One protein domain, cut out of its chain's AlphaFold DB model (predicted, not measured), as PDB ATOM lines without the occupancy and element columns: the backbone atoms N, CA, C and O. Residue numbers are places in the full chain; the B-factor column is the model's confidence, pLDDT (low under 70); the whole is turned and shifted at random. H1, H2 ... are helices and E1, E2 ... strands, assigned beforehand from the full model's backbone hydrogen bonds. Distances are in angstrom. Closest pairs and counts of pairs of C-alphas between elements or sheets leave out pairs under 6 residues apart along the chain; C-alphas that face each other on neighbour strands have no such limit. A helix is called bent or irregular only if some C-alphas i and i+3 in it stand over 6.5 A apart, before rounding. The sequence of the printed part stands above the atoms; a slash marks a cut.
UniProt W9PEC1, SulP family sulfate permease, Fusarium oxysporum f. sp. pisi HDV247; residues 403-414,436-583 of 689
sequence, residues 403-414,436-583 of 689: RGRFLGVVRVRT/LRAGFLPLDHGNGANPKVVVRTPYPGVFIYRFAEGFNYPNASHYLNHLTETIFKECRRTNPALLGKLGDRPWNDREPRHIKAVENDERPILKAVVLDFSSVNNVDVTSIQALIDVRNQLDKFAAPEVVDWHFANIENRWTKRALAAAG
ATOM      1  N   ARG A 403      21.684  -0.285  18.132       84.38
ATOM      2  CA  ARG A 403      22.322  -1.449  18.777       84.38
ATOM      3  C   ARG A 403      22.306  -2.666  17.873       84.38
ATOM      4  O   ARG A 403      21.279  -2.965  17.267       84.38
ATOM      5  N   GLY A 404      23.428  -3.373  17.809       90.12
ATOM      6  CA  GLY A 404      23.521  -4.642  17.094       90.12
ATOM      7  C   GLY A 404      23.006  -5.771  17.969       90.12
ATOM      8  O   GLY A 404      22.796  -5.597  19.174       90.12
ATOM      9  N   ARG A 405      22.761  -6.925  17.359       92.62
ATOM     10  CA  ARG A 405      22.167  -8.076  18.042       92.62
ATOM     11  C   ARG A 405      23.037  -9.302  17.850       92.62
ATOM     12  O   ARG A 405      23.481  -9.577  16.737       92.62
ATOM     13  N   PHE A 406      23.225 -10.052  18.928       94.25
ATOM     14  CA  PHE A 406      23.781 -11.393  18.839       94.25
ATOM     15  C   PHE A 406      22.706 -12.355  18.352       94.25
ATOM     16  O   PHE A 406      21.570 -12.332  18.839       94.25
ATOM     17  N   LEU A 407      23.064 -13.176  17.374       94.19
ATOM     18  CA  LEU A 407      22.182 -14.179  16.803       94.19
ATOM     19  C   LEU A 407      22.578 -15.564  17.297       94.19
ATOM     20  O   LEU A 407      23.750 -15.845  17.542       94.19
ATOM     21  N   GLY A 408      21.590 -16.441  17.379       92.38
ATOM     22  CA  GLY A 408      21.819 -17.870  17.468       92.38
ATOM     23  C   GLY A 408      21.060 -18.625  16.387       92.38
ATOM     24  O   GLY A 408      20.304 -18.052  15.597       92.38
ATOM     25  N   VAL A 409      21.300 -19.928  16.358       91.69
ATOM     26  CA  VAL A 409      20.830 -20.847  15.331       91.69
ATOM     27  C   VAL A 409      19.578 -21.566  15.820       91.69
ATOM     28  O   VAL A 409      19.505 -22.056  16.951       91.69
ATOM     29  N   VAL A 410      18.583 -21.642  14.941       90.75
ATOM     30  CA  VAL A 410      17.332 -22.380  15.123       90.75
ATOM     31  C   VAL A 410      17.078 -23.218  13.879       90.75
ATOM     32  O   VAL A 410      17.372 -22.796  12.768       90.75
ATOM     33  N   ARG A 411      16.505 -24.411  14.035       87.06
ATOM     34  CA  ARG A 411      16.047 -25.210  12.890       87.06
ATOM     35  C   ARG A 411      14.642 -24.766  12.506       87.06
ATOM     36  O   ARG A 411      13.723 -24.859  13.316       87.06
ATOM     37  N   VAL A 412      14.485 -24.270  11.284       85.94
ATOM     38  CA  VAL A 412      13.231 -23.718  10.770       85.94
ATOM     39  C   VAL A 412      12.765 -24.542   9.576       85.94
ATOM     40  O   VAL A 412      13.554 -24.909   8.707       85.94
ATOM     41  N   ARG A 413      11.459 -24.804   9.519       83.62
ATOM     42  CA  ARG A 413      10.781 -25.391   8.361       83.62
ATOM     43  C   ARG A 413       9.804 -24.358   7.800       83.62
ATOM     44  O   ARG A 413       9.043 -23.762   8.560       83.62
ATOM     45  N   THR A 414       9.842 -24.122   6.494       79.38
ATOM     46  CA  THR A 414       8.893 -23.223   5.820       79.38
ATOM     47  C   THR A 414       7.638 -24.015   5.453       79.38
ATOM     48  O   THR A 414       7.754 -25.054   4.811       79.38
ATOM     49  N   LEU A 436      14.389 -28.677   5.849       76.50
ATOM     50  CA  LEU A 436      14.877 -28.159   7.126       76.50
ATOM     51  C   LEU A 436      16.051 -27.225   6.841       76.50
ATOM     52  O   LEU A 436      17.076 -27.666   6.329       76.50
ATOM     53  N   ARG A 437      15.923 -25.952   7.217       84.50
ATOM     54  CA  ARG A 437      17.007 -24.972   7.093       84.50
ATOM     55  C   ARG A 437      17.370 -24.366   8.435       84.50
ATOM     56  O   ARG A 437      16.544 -24.293   9.349       84.50
ATOM     57  N   ALA A 438      18.599 -23.887   8.547       85.38
ATOM     58  CA  ALA A 438      18.983 -23.029   9.650       85.38
ATOM     59  C   ALA A 438      18.301 -21.658   9.513       85.38
ATOM     60  O   ALA A 438      18.210 -21.076   8.433       85.38
ATOM     61  N   GLY A 439      17.784 -21.155  10.625       87.56
ATOM     62  CA  GLY A 439      17.284 -19.802  10.789       87.56
ATOM     63  C   GLY A 439      18.068 -19.100  11.887       87.56
ATOM     64  O   GLY A 439      18.400 -19.704  12.905       87.56
ATOM     65  N   PHE A 440      18.336 -17.815  11.687       91.62
ATOM     66  CA  PHE A 440      19.104 -17.003  12.623       91.62
ATOM     67  C   PHE A 440      18.184 -16.026  13.346       91.62
ATOM     68  O   PHE A 440      17.595 -15.140  12.718       91.62
ATOM     69  N   LEU A 441      18.053 -16.196  14.661       91.69
ATOM     70  CA  LEU A 441      17.193 -15.369  15.509       91.69
ATOM     71  C   LEU A 441      18.013 -14.659  16.593       91.69
ATOM     72  O   LEU A 441      19.000 -15.223  17.067       91.69
ATOM     73  N   PRO A 442      17.625 -13.435  17.002       91.69
ATOM     74  CA  PRO A 442      18.257 -12.757  18.126       91.69
ATOM     75  C   PRO A 442      18.134 -13.570  19.414       91.69
ATOM     76  O   PRO A 442      17.045 -14.047  19.736       91.69
ATOM     77  N   LEU A 443      19.224 -13.672  20.176       87.75
ATOM     78  CA  LEU A 443      19.224 -14.371  21.467       87.75
ATOM     79  C   LEU A 443      18.221 -13.744  22.456       87.75
ATOM     80  O   LEU A 443      17.560 -14.450  23.212       87.75
ATOM     81  N   ASP A 444      18.038 -12.424  22.390       85.31
ATOM     82  CA  ASP A 444      17.141 -11.645  23.252       85.31
ATOM     83  C   ASP A 444      15.660 -11.666  22.828       85.31
ATOM     84  O   ASP A 444      14.822 -11.087  23.515       85.31
ATOM     85  N   HIS A 445      15.328 -12.291  21.691       83.00
ATOM     86  CA  HIS A 445      13.979 -12.295  21.103       83.00
ATOM     87  C   HIS A 445      13.394 -10.887  20.856       83.00
ATOM     88  O   HIS A 445      12.189 -10.721  20.647       83.00
ATOM     89  N   GLY A 446      14.239  -9.849  20.792       76.31
ATOM     90  CA  GLY A 446      13.827  -8.447  20.648       76.31
ATOM     91  C   GLY A 446      13.220  -8.092  19.282       76.31
ATOM     92  O   GLY A 446      12.998  -6.923  18.972       76.31
ATOM     93  N   ASN A 447      13.024  -9.072  18.399       78.06
ATOM     94  CA  ASN A 447      12.313  -8.945  17.123       78.06
ATOM     95  C   ASN A 447      10.837  -9.374  17.211       78.06
ATOM     96  O   ASN A 447      10.164  -9.388  16.185       78.06
ATOM     97  N   GLY A 448      10.340  -9.739  18.399       81.69
ATOM     98  CA  GLY A 448       8.972 -10.235  18.574       81.69
ATOM     99  C   GLY A 448       8.788 -11.695  18.155       81.69
ATOM    100  O   GLY A 448       7.656 -12.129  17.949       81.69
ATOM    101  N   ALA A 449       9.882 -12.456  18.011       84.12
ATOM    102  CA  ALA A 449       9.806 -13.899  17.822       84.12
ATOM    103  C   ALA A 449       9.129 -14.578  19.023       84.12
ATOM    104  O   ALA A 449       9.169 -14.084  20.150       84.12
ATOM    105  N   ASN A 450       8.510 -15.734  18.775       84.88
ATOM    106  CA  ASN A 450       7.831 -16.495  19.816       84.88
ATOM    107  C   ASN A 450       8.830 -16.883  20.929       84.88
ATOM    108  O   ASN A 450       9.782 -17.608  20.633       84.88
ATOM    109  N   PRO A 451       8.610 -16.475  22.196       84.25
ATOM    110  CA  PRO A 451       9.545 -16.715  23.302       84.25
ATOM    111  C   PRO A 451       9.736 -18.197  23.647       84.25
ATOM    112  O   PRO A 451      10.630 -18.541  24.412       84.25
ATOM    113  N   LYS A 452       8.900 -19.094  23.106       86.06
ATOM    114  CA  LYS A 452       9.049 -20.546  23.278       86.06
ATOM    115  C   LYS A 452      10.139 -21.160  22.390       86.06
ATOM    116  O   LYS A 452      10.473 -22.327  22.576       86.06
ATOM    117  N   VAL A 453      10.653 -20.431  21.400       86.00
ATOM    118  CA  VAL A 453      11.681 -20.943  20.487       86.00
ATOM    119  C   VAL A 453      13.042 -20.874  21.175       86.00
ATOM    120  O   VAL A 453      13.558 -19.799  21.438       86.00
ATOM    121  N   VAL A 454      13.658 -22.023  21.452       84.81
ATOM    122  CA  VAL A 454      14.989 -22.050  22.079       84.81
ATOM    123  C   VAL A 454      16.058 -21.752  21.029       84.81
ATOM    124  O   VAL A 454      16.369 -22.594  20.186       84.81
ATOM    125  N   VAL A 455      16.626 -20.551  21.099       87.88
ATOM    126  CA  VAL A 455      17.748 -20.120  20.259       87.88
ATOM    127  C   VAL A 455      19.059 -20.593  20.893       87.88
ATOM    128  O   VAL A 455      19.320 -20.293  22.056       87.88
ATOM    129  N   ARG A 456      19.880 -21.347  20.148       87.06
ATOM    130  CA  ARG A 456      21.172 -21.870  20.634       87.06
ATOM    131  C   ARG A 456      22.337 -21.116  20.003       87.06
ATOM    132  O   ARG A 456      22.243 -20.687  18.856       87.06
ATOM    133  N   THR A 457      23.447 -20.974  20.720       86.75
ATOM    134  CA  THR A 457      24.706 -20.531  20.107       86.75
ATOM    135  C   THR A 457      25.195 -21.590  19.107       86.75
ATOM    136  O   THR A 457      24.926 -22.778  19.312       86.75
ATOM    137  N   PRO A 458      25.852 -21.193  18.000       86.69
ATOM    138  CA  PRO A 458      26.267 -22.134  16.955       86.69
ATOM    139  C   PRO A 458      27.283 -23.155  17.479       86.69
ATOM    140  O   PRO A 458      27.142 -24.347  17.233       86.69
ATOM    141  N   TYR A 459      28.277 -22.684  18.234       91.12
ATOM    142  CA  TYR A 459      29.310 -23.499  18.861       91.12
ATOM    143  C   TYR A 459      29.952 -22.703  20.021       91.12
ATOM    144  O   TYR A 459      30.027 -21.471  19.929       91.12
ATOM    145  N   PRO A 460      30.413 -23.338  21.121       90.25
ATOM    146  CA  PRO A 460      31.055 -22.628  22.231       90.25
ATOM    147  C   PRO A 460      32.279 -21.814  21.779       90.25
ATOM    148  O   PRO A 460      33.253 -22.367  21.274       90.25
ATOM    149  N   GLY A 461      32.236 -20.491  21.963       89.31
ATOM    150  CA  GLY A 461      33.303 -19.583  21.522       89.31
ATOM    151  C   GLY A 461      33.160 -19.039  20.094       89.31
ATOM    152  O   GLY A 461      34.059 -18.335  19.633       89.31
ATOM    153  N   VAL A 462      32.055 -19.342  19.399       94.06
ATOM    154  CA  VAL A 462      31.696 -18.758  18.096       94.06
ATOM    155  C   VAL A 462      30.491 -17.834  18.268       94.06
ATOM    156  O   VAL A 462      29.408 -18.278  18.655       94.06
ATOM    157  N   PHE A 463      30.666 -16.551  17.950       95.31
ATOM    158  CA  PHE A 463      29.619 -15.534  18.090       95.31
ATOM    159  C   PHE A 463      29.145 -15.027  16.740       95.31
ATOM    160  O   PHE A 463      29.959 -14.731  15.871       95.31
ATOM    161  N   ILE A 464      27.830 -14.857  16.593       96.06
ATOM    162  CA  ILE A 464      27.227 -14.242  15.411       96.06
ATOM    163  C   ILE A 464      26.695 -12.871  15.805       96.06
ATOM    164  O   ILE A 464      25.838 -12.772  16.686       96.06
ATOM    165  N   TYR A 465      27.168 -11.819  15.144       95.94
ATOM    166  CA  TYR A 465      26.758 -10.446  15.407       95.94
ATOM    167  C   TYR A 465      26.172  -9.801  14.154       95.94
ATOM    168  O   TYR A 465      26.834  -9.701  13.123       95.94
ATOM    169  N   ARG A 466      24.928  -9.331  14.255       94.88
ATOM    170  CA  ARG A 466      24.241  -8.600  13.186       94.88
ATOM    171  C   ARG A 466      24.139  -7.126  13.537       94.88
ATOM    172  O   ARG A 466      23.583  -6.761  14.580       94.88
ATOM    173  N   PHE A 467      24.613  -6.279  12.629       93.50
ATOM    174  CA  PHE A 467      24.378  -4.841  12.704       93.50
ATOM    175  C   PHE A 467      22.897  -4.548  12.456       93.50
ATOM    176  O   PHE A 467      22.235  -5.217  11.664       93.50
ATOM    177  N   ALA A 468      22.342  -3.560  13.152       89.25
ATOM    178  CA  ALA A 468      20.943  -3.185  12.946       89.25
ATOM    179  C   ALA A 468      20.760  -2.201  11.777       89.25
ATOM    180  O   ALA A 468      19.722  -2.241  11.127       89.25
ATOM    181  N   GLU A 469      21.759  -1.358  11.503       88.12
ATOM    182  CA  GLU A 469      21.800  -0.384  10.404       88.12
ATOM    183  C   GLU A 469      23.261  -0.237   9.917       88.12
ATOM    184  O   GLU A 469      24.113  -1.058  10.263       88.12
ATOM    185  N   GLY A 470      23.567   0.802   9.130       87.75
ATOM    186  CA  GLY A 470      24.913   1.057   8.599       87.75
ATOM    187  C   GLY A 470      26.005   1.154   9.674       87.75
ATOM    188  O   GLY A 470      25.751   1.629  10.779       87.75
ATOM    189  N   PHE A 471      27.228   0.735   9.337       92.69
ATOM    190  CA  PHE A 471      28.381   0.681  10.243       92.69
ATOM    191  C   PHE A 471      29.359   1.830   9.953       92.69
ATOM    192  O   PHE A 471      30.301   1.698   9.170       92.69
ATOM    193  N   ASN A 472      29.123   2.970  10.603       92.62
ATOM    194  CA  ASN A 472      29.798   4.243  10.335       92.62
ATOM    195  C   ASN A 472      30.359   4.861  11.633       92.62
ATOM    196  O   ASN A 472      30.035   4.433  12.739       92.62
ATOM    197  N   TYR A 473      31.167   5.913  11.528       92.00
ATOM    198  CA  TYR A 473      31.823   6.594  12.645       92.00
ATOM    199  C   TYR A 473      30.891   6.977  13.815       92.00
ATOM    200  O   TYR A 473      31.355   6.899  14.954       92.00
ATOM    201  N   PRO A 474      29.599   7.348  13.621       91.31
ATOM    202  CA  PRO A 474      28.727   7.713  14.736       91.31
ATOM    203  C   PRO A 474      28.409   6.526  15.649       91.31
ATOM    204  O   PRO A 474      28.264   6.691  16.855       91.31
ATOM    205  N   ASN A 475      28.277   5.326  15.080       92.50
ATOM    206  CA  ASN A 475      27.740   4.159  15.779       92.50
ATOM    207  C   ASN A 475      28.734   3.004  15.922       92.50
ATOM    208  O   ASN A 475      28.488   2.099  16.722       92.50
ATOM    209  N   ALA A 476      29.875   3.057  15.229       92.81
ATOM    210  CA  ALA A 476      30.899   2.018  15.255       92.81
ATOM    211  C   ALA A 476      31.327   1.663  16.681       92.81
ATOM    212  O   ALA A 476      31.249   0.501  17.073       92.81
ATOM    213  N   SER A 477      31.679   2.664  17.493       91.69
ATOM    214  CA  SER A 477      32.081   2.440  18.884       91.69
ATOM    215  C   SER A 477      30.964   1.815  19.719       91.69
ATOM    216  O   SER A 477      31.238   0.973  20.566       91.69
ATOM    217  N   HIS A 478      29.695   2.170  19.485       91.81
ATOM    218  CA  HIS A 478      28.585   1.586  20.241       91.81
ATOM    219  C   HIS A 478      28.383   0.103  19.901       91.81
ATOM    220  O   HIS A 478      28.244  -0.716  20.811       91.81
ATOM    221  N   TYR A 479      28.423  -0.252  18.610       94.25
ATOM    222  CA  TYR A 479      28.344  -1.645  18.163       94.25
ATOM    223  C   TYR A 479      29.502  -2.484  18.705       94.25
ATOM    224  O   TYR A 479      29.291  -3.555  19.273       94.25
ATOM    225  N   LEU A 480      30.723  -1.979  18.557       94.38
ATOM    226  CA  LEU A 480      31.948  -2.694  18.887       94.38
ATOM    227  C   LEU A 480      32.184  -2.827  20.393       94.38
ATOM    228  O   LEU A 480      32.627  -3.881  20.852       94.38
ATOM    229  N   ASN A 481      31.814  -1.819  21.184       93.38
ATOM    230  CA  ASN A 481      31.833  -1.938  22.641       93.38
ATOM    231  C   ASN A 481      30.818  -2.984  23.111       93.38
ATOM    232  O   ASN A 481      31.153  -3.831  23.926       93.38
ATOM    233  N   HIS A 482      29.607  -2.996  22.546       94.00
ATOM    234  CA  HIS A 482      28.624  -4.029  22.875       94.00
ATOM    235  C   HIS A 482      29.098  -5.432  22.462       94.00
ATOM    236  O   HIS A 482      28.882  -6.396  23.193       94.00
ATOM    237  N   LEU A 483      29.753  -5.558  21.304       94.75
ATOM    238  CA  LEU A 483      30.349  -6.815  20.852       94.75
ATOM    239  C   LEU A 483      31.410  -7.315  21.847       94.75
ATOM    240  O   LEU A 483      31.328  -8.444  22.326       94.75
ATOM    241  N   THR A 484      32.383  -6.466  22.181       93.75
ATOM    242  CA  THR A 484      33.504  -6.827  23.065       93.75
ATOM    243  C   THR A 484      33.067  -7.061  24.507       93.75
ATOM    244  O   THR A 484      33.503  -8.033  25.117       93.75
ATOM    245  N   GLU A 485      32.168  -6.237  25.053       92.69
ATOM    246  CA  GLU A 485      31.641  -6.409  26.411       92.69
ATOM    247  C   GLU A 485      30.914  -7.744  26.583       92.69
ATOM    248  O   GLU A 485      31.116  -8.417  27.597       92.69
ATOM    249  N   THR A 486      30.106  -8.150  25.600       92.44
ATOM    250  CA  THR A 486      29.414  -9.444  25.639       92.44
ATOM    251  C   THR A 486      30.396 -10.600  25.494       92.44
ATOM    252  O   THR A 486      30.335 -11.536  26.287       92.44
ATOM    253  N   ILE A 487      31.358 -10.511  24.568       92.75
ATOM    254  CA  ILE A 487      32.387 -11.549  24.404       92.75
ATOM    255  C   ILE A 487      33.212 -11.715  25.688       92.75
ATOM    256  O   ILE A 487      33.373 -12.834  26.160       92.75
ATOM    257  N   PHE A 488      33.684 -10.636  26.319       90.44
ATOM    258  CA  PHE A 488      34.444 -10.735  27.576       90.44
ATOM    259  C   PHE A 488      33.610 -11.231  28.760       90.44
ATOM    260  O   PHE A 488      34.150 -11.788  29.719       90.44
ATOM    261  N   LYS A 489      32.291 -11.023  28.722       90.00
ATOM    262  CA  LYS A 489      31.379 -11.558  29.733       90.00
ATOM    263  C   LYS A 489      31.171 -13.063  29.550       90.00
ATOM    264  O   LYS A 489      31.170 -13.790  30.541       90.00
ATOM    265  N   GLU A 490      31.016 -13.524  28.313       89.75
ATOM    266  CA  GLU A 490      30.668 -14.914  27.992       89.75
ATOM    267  C   GLU A 490      31.879 -15.835  27.793       89.75
ATOM    268  O   GLU A 490      31.735 -17.044  27.947       89.75
ATOM    269  N   CYS A 491      33.070 -15.291  27.527       90.19
ATOM    270  CA  CYS A 491      34.300 -16.059  27.335       90.19
ATOM    271  C   CYS A 491      35.340 -15.834  28.433       90.19
ATOM    272  O   CYS A 491      35.401 -14.774  29.061       90.19
ATOM    273  N   ARG A 492      36.218 -16.827  28.599       87.81
ATOM    274  CA  ARG A 492      37.462 -16.716  29.376       87.81
ATOM    275  C   ARG A 492      38.669 -16.527  28.454       87.81
ATOM    276  O   ARG A 492      38.617 -16.900  27.280       87.81
ATOM    277  N   ARG A 493      39.766 -15.980  28.989       84.44
ATOM    278  CA  ARG A 493      41.050 -15.897  28.268       84.44
ATOM    279  C   ARG A 493      41.625 -17.290  28.012       84.44
ATOM    280  O   ARG A 493      41.536 -18.160  28.874       84.44
ATOM    281  N   THR A 494      42.271 -17.468  26.860       82.88
ATOM    282  CA  THR A 494      42.903 -18.740  26.464       82.88
ATOM    283  C   THR A 494      44.059 -19.111  27.387       82.88
ATOM    284  O   THR A 494      44.111 -20.225  27.899       82.88
ATOM    285  N   ASN A 495      44.981 -18.173  27.628       79.38
ATOM    286  CA  ASN A 495      46.129 -18.395  28.500       79.38
ATOM    287  C   ASN A 495      46.262 -17.281  29.556       79.38
ATOM    288  O   ASN A 495      46.815 -16.212  29.272       79.38
ATOM    289  N   PRO A 496      45.826 -17.536  30.804       74.19
ATOM    290  CA  PRO A 496      45.968 -16.589  31.907       74.19
ATOM    291  C   PRO A 496      47.423 -16.219  32.251       74.19
ATOM    292  O   PRO A 496      47.659 -15.191  32.882       74.19
ATOM    293  N   ALA A 497      48.418 -17.018  31.846       70.56
ATOM    294  CA  ALA A 497      49.828 -16.747  32.134       70.56
ATOM    295  C   ALA A 497      50.414 -15.603  31.283       70.56
ATOM    296  O   ALA A 497      51.402 -14.987  31.680       70.56
ATOM    297  N   LEU A 498      49.787 -15.270  30.148       73.44
ATOM    298  CA  LEU A 498      50.219 -14.181  29.258       73.44
ATOM    299  C   LEU A 498      49.834 -12.781  29.769       73.44
ATOM    300  O   LEU A 498      50.200 -11.780  29.161       73.44
ATOM    301  N   LEU A 499      49.139 -12.690  30.909       70.00
ATOM    302  CA  LEU A 499      48.716 -11.430  31.529       70.00
ATOM    303  C   LEU A 499      49.856 -10.557  32.087       70.00
ATOM    304  O   LEU A 499      49.585  -9.468  32.597       70.00
ATOM    305  N   GLY A 500      51.103 -11.031  32.057       72.81
ATOM    306  CA  GLY A 500      52.248 -10.306  32.609       72.81
ATOM    307  C   GLY A 500      52.128 -10.015  34.113       72.81
ATOM    308  O   GLY A 500      51.253 -10.541  34.822       72.81
ATOM    309  N   LYS A 501      53.033  -9.168  34.622       77.62
ATOM    310  CA  LYS A 501      52.987  -8.700  36.016       77.62
ATOM    311  C   LYS A 501      51.831  -7.716  36.185       77.62
ATOM    312  O   LYS A 501      51.479  -7.000  35.258       77.62
ATOM    313  N   LEU A 502      51.270  -7.626  37.394       76.06
ATOM    314  CA  LEU A 502      50.145  -6.725  37.690       76.06
ATOM    315  C   LEU A 502      50.430  -5.254  37.316       76.06
ATOM    316  O   LEU A 502      49.504  -4.549  36.939       76.06
ATOM    317  N   GLY A 503      51.691  -4.812  37.391       77.25
ATOM    318  CA  GLY A 503      52.107  -3.459  36.997       77.25
ATOM    319  C   GLY A 503      52.124  -3.197  35.486       77.25
ATOM    320  O   GLY A 503      52.032  -2.043  35.090       77.25
ATOM    321  N   ASP A 504      52.187  -4.244  34.657       80.06
ATOM    322  CA  ASP A 504      52.177  -4.134  33.189       80.06
ATOM    323  C   ASP A 504      50.745  -4.160  32.624       80.06
ATOM    324  O   ASP A 504      50.524  -3.955  31.428       80.06
ATOM    325  N   ARG A 505      49.751  -4.435  33.482       79.19
ATOM    326  CA  ARG A 505      48.347  -4.529  33.087       79.19
ATOM    327  C   ARG A 505      47.717  -3.141  33.002       79.19
ATOM    328  O   ARG A 505      47.970  -2.297  33.865       79.19
ATOM    329  N   PRO A 506      46.828  -2.907  32.023       77.81
ATOM    330  CA  PRO A 506      45.968  -1.735  32.030       77.81
ATOM    331  C   PRO A 506      45.202  -1.630  33.355       77.81
ATOM    332  O   PRO A 506      44.677  -2.620  33.860       77.81
ATOM    333  N   TRP A 507      45.099  -0.422  33.909       77.44
ATOM    334  CA  TRP A 507      44.415  -0.183  35.189       77.44
ATOM    335  C   TRP A 507      42.929  -0.591  35.178       77.44
ATOM    336  O   TRP A 507      42.342  -0.821  36.233       77.44
ATOM    337  N   ASN A 508      42.328  -0.667  33.988       75.06
ATOM    338  CA  ASN A 508      40.948  -1.065  33.732       75.06
ATOM    339  C   ASN A 508      40.797  -2.544  33.322       75.06
ATOM    340  O   ASN A 508      39.710  -2.934  32.887       75.06
ATOM    341  N   ASP A 509      41.853  -3.363  33.429       74.94
ATOM    342  CA  ASP A 509      41.758  -4.806  33.189       74.94
ATOM    343  C   ASP A 509      40.829  -5.441  34.237       74.94
ATOM    344  O   ASP A 509      40.988  -5.237  35.442       74.94
ATOM    345  N   ARG A 510      39.816  -6.182  33.774       69.19
ATOM    346  CA  ARG A 510      38.760  -6.758  34.631       69.19
ATOM    347  C   ARG A 510      39.165  -8.091  35.264       69.19
ATOM    348  O   ARG A 510      38.405  -8.638  36.058       69.19
ATOM    349  N   GLU A 511      40.332  -8.615  34.901       72.38
ATOM    350  CA  GLU A 511      40.811  -9.914  35.362       72.38
ATOM    351  C   GLU A 511      41.205  -9.902  36.853       72.38
ATOM    352  O   GLU A 511      41.743  -8.903  37.352       72.38
ATOM    353  N   PRO A 512      40.986 -11.009  37.590       70.25
ATOM    354  CA  PRO A 512      41.337 -11.099  39.002       70.25
ATOM    355  C   PRO A 512      42.816 -10.778  39.258       70.25
ATOM    356  O   PRO A 512      43.719 -11.233  38.549       70.25
ATOM    357  N   ARG A 513      43.091 -10.044  40.346       69.69
ATOM    358  CA  ARG A 513      44.470  -9.734  40.781       69.69
ATOM    359  C   ARG A 513      45.293 -10.995  41.080       69.69
ATOM    360  O   ARG A 513      46.512 -10.967  40.938       69.69
ATOM    361  N   HIS A 514      44.639 -12.090  41.473       65.81
ATOM    362  CA  HIS A 514      45.276 -13.357  41.824       65.81
ATOM    363  C   HIS A 514      44.902 -14.468  40.833       65.81
ATOM    364  O   HIS A 514      43.742 -14.854  40.740       65.81
ATOM    365  N   ILE A 515      45.911 -15.029  40.154       62.56
ATOM    366  CA  ILE A 515      45.769 -16.075  39.119       62.56
ATOM    367  C   ILE A 515      45.090 -17.348  39.664       62.56
ATOM    368  O   ILE A 515      44.331 -17.989  38.950       62.56
ATOM    369  N   LYS A 516      45.271 -17.670  40.955       57.66
ATOM    370  CA  LYS A 516      44.634 -18.830  41.612       57.66
ATOM    371  C   LYS A 516      43.098 -18.778  41.638       57.66
ATOM    372  O   LYS A 516      42.467 -19.805  41.825       57.66
ATOM    373  N   ALA A 517      42.486 -17.606  41.444       54.62
ATOM    374  CA  ALA A 517      41.029 -17.479  41.362       54.62
ATOM    375  C   ALA A 517      40.445 -17.974  40.018       54.62
ATOM    376  O   ALA A 517      39.228 -18.072  39.895       54.62
ATOM    377  N   VAL A 518      41.293 -18.265  39.021       59.16
ATOM    378  CA  VAL A 518      40.902 -18.556  37.627       59.16
ATOM    379  C   VAL A 518      40.766 -20.064  37.342       59.16
ATOM    380  O   VAL A 518      40.221 -20.440  36.308       59.16
ATOM    381  N   GLU A 519      41.196 -20.951  38.250       59.56
ATOM    382  CA  GLU A 519      41.205 -22.411  38.011       59.56
ATOM    383  C   GLU A 519      39.805 -23.034  37.799       59.56
ATOM    384  O   GLU A 519      39.715 -24.093  37.186       59.56
ATOM    385  N   ASN A 520      38.719 -22.355  38.199       65.56
ATOM    386  CA  ASN A 520      37.334 -22.851  38.097       65.56
ATOM    387  C   ASN A 520      36.444 -22.089  37.083       65.56
ATOM    388  O   ASN A 520      35.223 -22.080  37.228       65.56
ATOM    389  N   ASP A 521      37.008 -21.413  36.073       76.31
ATOM    390  CA  ASP A 521      36.198 -20.731  35.043       76.31
ATOM    391  C   ASP A 521      35.770 -21.693  33.913       76.31
ATOM    392  O   ASP A 521      36.591 -22.077  33.072       76.31
ATOM    393  N   GLU A 522      34.483 -22.068  33.893       82.88
ATOM    394  CA  GLU A 522      33.856 -22.972  32.907       82.88
ATOM    395  C   GLU A 522      33.490 -22.295  31.571       82.88
ATOM    396  O   GLU A 522      33.012 -22.956  30.645       82.88
ATOM    397  N   ARG A 523      33.689 -20.975  31.439       87.50
ATOM    398  CA  ARG A 523      33.338 -20.250  30.210       87.50
ATOM    399  C   ARG A 523      34.162 -20.730  29.004       87.50
ATOM    400  O   ARG A 523      35.337 -21.073  29.147       87.50
ATOM    401  N   PRO A 524      33.595 -20.733  27.784       89.88
ATOM    402  CA  PRO A 524      34.332 -21.115  26.585       89.88
ATOM    403  C   PRO A 524      35.439 -20.112  26.238       89.88
ATOM    404  O   PRO A 524      35.382 -18.934  26.592       89.88
ATOM    405  N   ILE A 525      36.439 -20.583  25.499       90.38
ATOM    406  CA  ILE A 525      37.490 -19.742  24.912       90.38
ATOM    407  C   ILE A 525      36.965 -19.145  23.599       90.38
ATOM    408  O   ILE A 525      36.227 -19.810  22.873       90.38
ATOM    409  N   LEU A 526      37.331 -17.902  23.286       92.69
ATOM    410  CA  LEU A 526      36.951 -17.244  22.034       92.69
ATOM    411  C   LEU A 526      37.679 -17.873  20.835       92.69
ATOM    412  O   LEU A 526      38.906 -17.885  20.800       92.69
ATOM    413  N   LYS A 527      36.924 -18.342  19.834       90.94
ATOM    414  CA  LYS A 527      37.469 -18.999  18.633       90.94
ATOM    415  C   LYS A 527      37.247 -18.193  17.355       90.94
ATOM    416  O   LYS A 527      38.187 -18.052  16.570       90.94
ATOM    417  N   ALA A 528      36.028 -17.698  17.137       93.06
ATOM    418  CA  ALA A 528      35.661 -16.981  15.918       93.06
ATOM    419  C   ALA A 528      34.522 -15.977  16.146       93.06
ATOM    420  O   ALA A 528      33.660 -16.161  17.012       93.06
ATOM    421  N   VAL A 529      34.500 -14.933  15.322       95.31
ATOM    422  CA  VAL A 529      33.433 -13.931  15.267       95.31
ATOM    423  C   VAL A 529      32.897 -13.873  13.841       95.31
ATOM    424  O   VAL A 529      33.641 -13.628  12.893       95.31
ATOM    425  N   VAL A 530      31.591 -14.089  13.698       96.56
ATOM    426  CA  VAL A 530      30.856 -13.983  12.438       96.56
ATOM    427  C   VAL A 530      30.077 -12.671  12.442       96.56
ATOM    428  O   VAL A 530      29.192 -12.470  13.276       96.56
ATOM    429  N   LEU A 531      30.392 -11.774  11.513       96.50
ATOM    430  CA  LEU A 531      29.703 -10.503  11.336       96.50
ATOM    431  C   LEU A 531      28.750 -10.563  10.138       96.50
ATOM    432  O   LEU A 531      29.168 -10.797   9.004       96.50
ATOM    433  N   ASP A 532      27.471 -10.301  10.385       95.81
ATOM    434  CA  ASP A 532      26.443 -10.203   9.347       95.81
ATOM    435  C   ASP A 532      26.302  -8.747   8.878       95.81
ATOM    436  O   ASP A 532      25.786  -7.896   9.611       95.81
ATOM    437  N   PHE A 533      26.768  -8.480   7.654       94.94
ATOM    438  CA  PHE A 533      26.768  -7.166   7.004       94.94
ATOM    439  C   PHE A 533      25.521  -6.914   6.138       94.94
ATOM    440  O   PHE A 533      25.474  -5.905   5.442       94.94
ATOM    441  N   SER A 534      24.479  -7.751   6.229       92.50
ATOM    442  CA  SER A 534      23.241  -7.590   5.434       92.50
ATOM    443  C   SER A 534      22.555  -6.225   5.577       92.50
ATOM    444  O   SER A 534      21.864  -5.782   4.668       92.50
ATOM    445  N   SER A 535      22.725  -5.536   6.708       90.62
ATOM    446  CA  SER A 535      22.196  -4.182   6.946       90.62
ATOM    447  C   SER A 535      23.214  -3.064   6.683       90.62
ATOM    448  O   SER A 535      22.865  -1.879   6.718       90.62
ATOM    449  N   VAL A 536      24.477  -3.416   6.427       92.81
ATOM    450  CA  VAL A 536      25.592  -2.479   6.276       92.81
ATOM    451  C   VAL A 536      25.788  -2.149   4.805       92.81
ATOM    452  O   VAL A 536      26.470  -2.851   4.064       92.81
ATOM    453  N   ASN A 537      25.230  -1.016   4.388       89.38
ATOM    454  CA  ASN A 537      25.406  -0.540   3.020       89.38
ATOM    455  C   ASN A 537      26.797   0.082   2.798       89.38
ATOM    456  O   ASN A 537      27.479  -0.214   1.822       89.38
ATOM    457  N   ASN A 538      27.247   0.944   3.708       91.25
ATOM    458  CA  ASN A 538      28.523   1.647   3.613       91.25
ATOM    459  C   ASN A 538      29.292   1.615   4.938       91.25
ATOM    460  O   ASN A 538      28.717   1.369   6.000       91.25
ATOM    461  N   VAL A 539      30.596   1.851   4.822       93.88
ATOM    462  CA  VAL A 539      31.551   1.974   5.925       93.88
ATOM    463  C   VAL A 539      32.454   3.177   5.678       93.88
ATOM    464  O   VAL A 539      32.594   3.633   4.538       93.88
ATOM    465  N   ASP A 540      33.101   3.663   6.730       94.44
ATOM    466  CA  ASP A 540      34.096   4.724   6.649       94.44
ATOM    467  C   ASP A 540      35.402   4.321   7.342       94.44
ATOM    468  O   ASP A 540      35.517   3.267   7.965       94.44
ATOM    469  N   VAL A 541      36.420   5.168   7.203       95.06
ATOM    470  CA  VAL A 541      37.761   4.899   7.739       95.06
ATOM    471  C   VAL A 541      37.737   4.724   9.259       95.06
ATOM    472  O   VAL A 541      38.442   3.864   9.780       95.06
ATOM    473  N   THR A 542      36.908   5.490   9.973       95.25
ATOM    474  CA  THR A 542      36.822   5.416  11.438       95.25
ATOM    475  C   THR A 542      36.184   4.104  11.875       95.25
ATOM    476  O   THR A 542      36.683   3.467  12.801       95.25
ATOM    477  N   SER A 543      35.106   3.671  11.209       94.69
ATOM    478  CA  SER A 543      34.444   2.408  11.555       94.69
ATOM    479  C   SER A 543      35.337   1.197  11.278       94.69
ATOM    480  O   SER A 543      35.427   0.292  12.110       94.69
ATOM    481  N   ILE A 544      36.085   1.216  10.172       95.81
ATOM    482  CA  ILE A 544      37.059   0.168   9.842       95.81
ATOM    483  C   ILE A 544      38.255   0.173  10.800       95.81
ATOM    484  O   ILE A 544      38.653  -0.895  11.265       95.81
ATOM    485  N   GLN A 545      38.797   1.341  11.157       95.88
ATOM    486  CA  GLN A 545      39.881   1.429  12.141       95.88
ATOM    487  C   GLN A 545      39.437   0.899  13.510       95.88
ATOM    488  O   GLN A 545      40.141   0.089  14.107       95.88
ATOM    489  N   ALA A 546      38.241   1.270  13.970       95.56
ATOM    490  CA  ALA A 546      37.703   0.758  15.227       95.56
ATOM    491  C   ALA A 546      37.552  -0.775  15.202       95.56
ATOM    492  O   ALA A 546      37.813  -1.447  16.200       95.56
ATOM    493  N   LEU A 547      37.183  -1.351  14.051       95.88
ATOM    494  CA  LEU A 547      37.112  -2.804  13.878       95.88
ATOM    495  C   LEU A 547      38.503  -3.467  13.934       95.88
ATOM    496  O   LEU A 547      38.641  -4.531  14.536       95.88
ATOM    497  N   ILE A 548      39.539  -2.838  13.363       94.81
ATOM    498  CA  ILE A 548      40.941  -3.284  13.494       94.81
ATOM    499  C   ILE A 548      41.378  -3.268  14.964       94.81
ATOM    500  O   ILE A 548      42.007  -4.220  15.431       94.81
ATOM    501  N   ASP A 549      41.032  -2.214  15.700       94.56
ATOM    502  CA  ASP A 549      41.389  -2.080  17.113       94.56
ATOM    503  C   ASP A 549      40.739  -3.189  17.951       94.56
ATOM    504  O   ASP A 549      41.412  -3.815  18.775       94.56
ATOM    505  N   VAL A 550      39.469  -3.512  17.677       95.00
ATOM    506  CA  VAL A 550      38.783  -4.651  18.307       95.00
ATOM    507  C   VAL A 550      39.402  -5.988  17.915       95.00
ATOM    508  O   VAL A 550      39.581  -6.828  18.795       95.00
ATOM    509  N   ARG A 551      39.772  -6.203  16.644       93.62
ATOM    510  CA  ARG A 551      40.517  -7.407  16.231       93.62
ATOM    511  C   ARG A 551      41.768  -7.576  17.081       93.62
ATOM    512  O   ARG A 551      41.927  -8.602  17.730       93.62
ATOM    513  N   ASN A 552      42.595  -6.537  17.162       91.75
ATOM    514  CA  ASN A 552      43.832  -6.570  17.938       91.75
ATOM    515  C   ASN A 552      43.571  -6.793  19.441       91.75
ATOM    516  O   ASN A 552      44.379  -7.419  20.128       91.75
ATOM    517  N   GLN A 553      42.460  -6.274  19.970       90.94
ATOM    518  CA  GLN A 553      42.055  -6.477  21.360       90.94
ATOM    519  C   GLN A 553      41.613  -7.924  21.627       90.94
ATOM    520  O   GLN A 553      42.024  -8.508  22.632       90.94
ATOM    521  N   LEU A 554      40.800  -8.504  20.741       91.75
ATOM    522  CA  LEU A 554      40.316  -9.879  20.865       91.75
ATOM    523  C   LEU A 554      41.422 -10.906  20.589       91.75
ATOM    524  O   LEU A 554      41.489 -11.903  21.302       91.75
ATOM    525  N   ASP A 555      42.343 -10.638  19.663       90.31
ATOM    526  CA  ASP A 555      43.507 -11.501  19.415       90.31
ATOM    527  C   ASP A 555      44.434 -11.554  20.638       90.31
ATOM    528  O   ASP A 555      44.890 -12.624  21.035       90.31
ATOM    529  N   LYS A 556      44.651 -10.423  21.325       86.56
ATOM    530  CA  LYS A 556      45.378 -10.413  22.609       86.56
ATOM    531  C   LYS A 556      44.649 -11.202  23.700       86.56
ATOM    532  O   LYS A 556      45.302 -11.808  24.545       86.56
ATOM    533  N   PHE A 557      43.316 -11.183  23.702       86.62
ATOM    534  CA  PHE A 557      42.494 -11.931  24.657       86.62
ATOM    535  C   PHE A 557      42.508 -13.447  24.384       86.62
ATOM    536  O   PHE A 557      42.472 -14.239  25.328       86.62
ATOM    537  N   ALA A 558      42.591 -13.841  23.110       87.94
ATOM    538  CA  ALA A 558      42.607 -15.230  22.656       87.94
ATOM    539  C   ALA A 558      44.021 -15.848  22.539       87.94
ATOM    540  O   ALA A 558      44.140 -17.054  22.309       87.94
ATOM    541  N   ALA A 559      45.082 -15.057  22.746       84.50
ATOM    542  CA  ALA A 559      46.472 -15.492  22.619       84.50
ATOM    543  C   ALA A 559      46.786 -16.772  23.435       84.50
ATOM    544  O   ALA A 559      46.354 -16.890  24.588       84.50
ATOM    545  N   PRO A 560      47.576 -17.725  22.894       80.94
ATOM    546  CA  PRO A 560      48.410 -17.623  21.687       80.94
ATOM    547  C   PRO A 560      47.661 -17.831  20.361       80.94
ATOM    548  O   PRO A 560      48.252 -17.653  19.298       80.94
ATOM    549  N   GLU A 561      46.382 -18.202  20.405       82.00
ATOM    550  CA  GLU A 561      45.566 -18.341  19.204       82.00
ATOM    551  C   GLU A 561      45.047 -16.987  18.707       82.00
ATOM    552  O   GLU A 561      44.929 -16.021  19.458       82.00
ATOM    553  N   VAL A 562      44.723 -16.934  17.416       84.75
ATOM    554  CA  VAL A 562      44.088 -15.779  16.770       84.75
ATOM    555  C   VAL A 562      42.607 -16.056  16.532       84.75
ATOM    556  O   VAL A 562      42.200 -17.201  16.278       84.75
ATOM    557  N   VAL A 563      41.799 -15.002  16.623       90.62
ATOM    558  CA  VAL A 563      40.354 -15.079  16.409       90.62
ATOM    559  C   VAL A 563      40.077 -15.040  14.912       90.62
ATOM    560  O   VAL A 563      40.561 -14.157  14.207       90.62
ATOM    561  N   ASP A 564      39.273 -15.978  14.415       91.06
ATOM    562  CA  ASP A 564      38.878 -15.971  13.004       91.06
ATOM    563  C   ASP A 564      37.698 -15.006  12.792       91.06
ATOM    564  O   ASP A 564      36.682 -15.083  13.489       91.06
ATOM    565  N   TRP A 565      37.831 -14.081  11.839       94.06
ATOM    566  CA  TRP A 565      36.828 -13.052  11.534       94.06
ATOM    567  C   TRP A 565      36.126 -13.360  10.216       94.06
ATOM    568  O   TRP A 565      36.686 -13.123   9.147       94.06
ATOM    569  N   HIS A 566      34.894 -13.856  10.298       94.62
ATOM    570  CA  HIS A 566      34.072 -14.220   9.147       94.62
ATOM    571  C   HIS A 566      33.063 -13.110   8.847       94.62
ATOM    572  O   HIS A 566      32.430 -12.582   9.759       94.62
ATOM    573  N   PHE A 567      32.874 -12.778   7.572       94.81
ATOM    574  CA  PHE A 567      31.912 -11.769   7.132       94.81
ATOM    575  C   PHE A 567      30.908 -12.384   6.166       94.81
ATOM    576  O   PHE A 567      31.304 -13.018   5.191       94.81
ATOM    577  N   ALA A 568      29.622 -12.158   6.419       93.94
ATOM    578  CA  ALA A 568      28.521 -12.608   5.574       93.94
ATOM    579  C   ALA A 568      27.768 -11.418   4.966       93.94
ATOM    580  O   ALA A 568      27.709 -10.349   5.579       93.94
ATOM    581  N   ASN A 569      27.131 -11.625   3.808       93.00
ATOM    582  CA  ASN A 569      26.220 -10.663   3.172       93.00
ATOM    583  C   ASN A 569      26.842  -9.278   2.882       93.00
ATOM    584  O   ASN A 569      26.196  -8.250   3.078       93.00
ATOM    585  N   ILE A 570      28.099  -9.218   2.428       91.50
ATOM    586  CA  ILE A 570      28.693  -7.943   1.992       91.50
ATOM    587  C   ILE A 570      28.188  -7.609   0.582       91.50
ATOM    588  O   ILE A 570      28.695  -8.137  -0.406       91.50
ATOM    589  N   GLU A 571      27.219  -6.699   0.480       87.94
ATOM    590  CA  GLU A 571      26.647  -6.298  -0.816       87.94
ATOM    591  C   GLU A 571      27.485  -5.229  -1.542       87.94
ATOM    592  O   GLU A 571      27.633  -5.252  -2.766       87.94
ATOM    593  N   ASN A 572      28.064  -4.274  -0.803       88.88
ATOM    594  CA  ASN A 572      28.785  -3.148  -1.396       88.88
ATOM    595  C   ASN A 572      30.268  -3.468  -1.649       88.88
ATOM    596  O   ASN A 572      31.037  -3.742  -0.723       88.88
ATOM    597  N   ARG A 573      30.699  -3.321  -2.909       87.00
ATOM    598  CA  ARG A 573      32.097  -3.507  -3.345       87.00
ATOM    599  C   ARG A 573      33.085  -2.617  -2.589       87.00
ATOM    600  O   ARG A 573      34.171  -3.068  -2.248       87.00
ATOM    601  N   TRP A 574      32.721  -1.370  -2.290       89.00
ATOM    602  CA  TRP A 574      33.604  -0.459  -1.552       89.00
ATOM    603  C   TRP A 574      33.795  -0.891  -0.099       89.00
ATOM    604  O   TRP A 574      34.905  -0.796   0.419       89.00
ATOM    605  N   THR A 575      32.748  -1.429   0.530       91.62
ATOM    606  CA  THR A 575      32.827  -2.010   1.877       91.62
ATOM    607  C   THR A 575      33.727  -3.241   1.886       91.62
ATOM    608  O   THR A 575      34.619  -3.340   2.728       91.62
ATOM    609  N   LYS A 576      33.560  -4.139   0.905       89.38
ATOM    610  CA  LYS A 576      34.420  -5.320   0.737       89.38
ATOM    611  C   LYS A 576      35.891  -4.929   0.569       89.38
ATOM    612  O   LYS A 576      36.746  -5.438   1.292       89.38
ATOM    613  N   ARG A 577      36.169  -3.951  -0.299       88.62
ATOM    614  CA  ARG A 577      37.514  -3.401  -0.509       88.62
ATOM    615  C   ARG A 577      38.099  -2.790   0.764       88.62
ATOM    616  O   ARG A 577      39.270  -3.017   1.053       88.62
ATOM    617  N   ALA A 578      37.317  -2.017   1.517       90.94
ATOM    618  CA  ALA A 578      37.777  -1.391   2.756       90.94
ATOM    619  C   ALA A 578      38.156  -2.438   3.818       90.94
ATOM    620  O   ALA A 578      39.213  -2.329   4.439       90.94
ATOM    621  N   LEU A 579      37.345  -3.491   3.968       92.00
ATOM    622  CA  LEU A 579      37.641  -4.626   4.848       92.00
ATOM    623  C   LEU A 579      38.899  -5.382   4.396       92.00
ATOM    624  O   LEU A 579      39.770  -5.676   5.215       92.00
ATOM    625  N   ALA A 580      39.031  -5.645   3.094       89.44
ATOM    626  CA  ALA A 580      40.212  -6.297   2.536       89.44
ATOM    627  C   ALA A 580      41.490  -5.466   2.755       89.44
ATOM    628  O   ALA A 580      42.511  -6.007   3.173       89.44
ATOM    629  N   ALA A 581      41.431  -4.148   2.540       88.81
ATOM    630  CA  ALA A 581      42.551  -3.236   2.784       88.81
ATOM    631  C   ALA A 581      42.955  -3.179   4.269       88.81
ATOM    632  O   ALA A 581      44.128  -2.998   4.584       88.81
ATOM    633  N   ALA A 582      42.005  -3.396   5.181       89.12
ATOM    634  CA  ALA A 582      42.244  -3.532   6.618       89.12
ATOM    635  C   ALA A 582      42.820  -4.905   7.036       89.12
ATOM    636  O   ALA A 582      43.063  -5.149   8.224       89.12
ATOM    637  N   GLY A 583      43.041  -5.813   6.080       87.06
ATOM    638  CA  GLY A 583      43.576  -7.154   6.314       87.06
ATOM    639  C   GLY A 583      42.529  -8.193   6.724       87.06
ATOM    640  O   GLY A 583      42.901  -9.281   7.152       87.06
TER     641      GLY A 583
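What this domain is: This is residues 403 to 414 and 436 to 583 of the 689 residues of the protein "SulP family sulfate permease" of Fusarium oxysporum f. sp. pisi HDV247 (UniProt W9PEC1). A strongly twisted sheet of five strands curls like part of a barrel, with two long helices, H1 and H4, side by side; H1 covers E3, while H4 only grazes the sheet with residues 551 to 558. The bent strand E1 carries E2 out at one end, and at the other a loose arm of loops with the short helices H2 and H3 reaches away, residues 503 to 508 sticking out. The printed part has 160 residues, with named elements in the order E1 E2 E3 H1 H2 H3 E4 H4 E5 H5 and a mixed sheet, E2 E1 E3 E4 E5. The class is mixed, helices and strands; the whole is compact, with a radius of gyration of the C-alphas of 17.2 A and spans of 52 by 40 by 24 A.

How they stand to each other: E1, residues 405 to 413, bends by 57 degrees at residue 409. Its antiparallel neighbour E2, residues 436 to 442, is an edge strand; N 410 and O 439 are 2.8 A apart. E3, residues 462 to 466, is antiparallel to E1, with N 405 and O 466 at 2.9 A; the pairing of E1 is staggered, residues 405 to 407 with E3 and 407 to 413 with E2. H1, residues 476 to 490, is on the sheet as a second layer, at a height of 10.1 A over the sheet; its closest C-alphas to E3 are those of Leu 483 and Tyr 465, 7.5 A apart. It runs along E3, but only just, at 28 degrees on the local plane. H2, residues 496 to 499, and H3, residues 515 to 518, are close but not clearly touching, with the C-alphas of Pro 496 and Ile 515 closest at 7.2 A. E4, residues 528 to 532, is parallel to E3, with N 465 and O 530 at 2.8 A; E3, H1, H2, H3 and E4 form a strand-helix-strand unit, two parallel neighbour strands with helices between them in the chain. H4, residues 541 to 558, touches H1 at a shallow tilt of 13 degrees, the same way; the C-alphas of Ala 476 and Ser 543 are closest, 5.1 A apart. E5, residues 564 to 568, is parallel to E4, with N 531 and O 566 at 2.8 A; the crossover of E4, H4 and E5 is right-handed. H5, residues 573 to 581, is close to H4 but not clearly touching, with the C-alphas of Leu 579 and Ile 544 closest at 6.9 A. In H1, H4 and H5 every O i to N i+4 pair is within hydrogen-bond range; H2 and H3 are too short for such a pair.

Where its parts are: E1 begins at C-alpha 405 (22.167, -8.076, 18.042) and is 22.9 A long; E2 is 19.2 A. H1 measures 21.2 A, and H4 25.5 A from C-alpha 541 (37.761, 4.899, 7.739). H5, 12.1 A, ends at C-alpha 581 (42.551, -3.236, 2.784).

The domain as a whole: The two C-alphas farthest apart are those of Thr 414 and Gly 503, 56.8 A. Residues 415 to 435 are cut out, and C-alphas 414 and 436 are 7.9 A apart across the cut. The links E2 to E3 and H2 to H3 are long. Mean pLDDT of the printed part is 86.9; residue 510 and residues 513 to 520 are under 70.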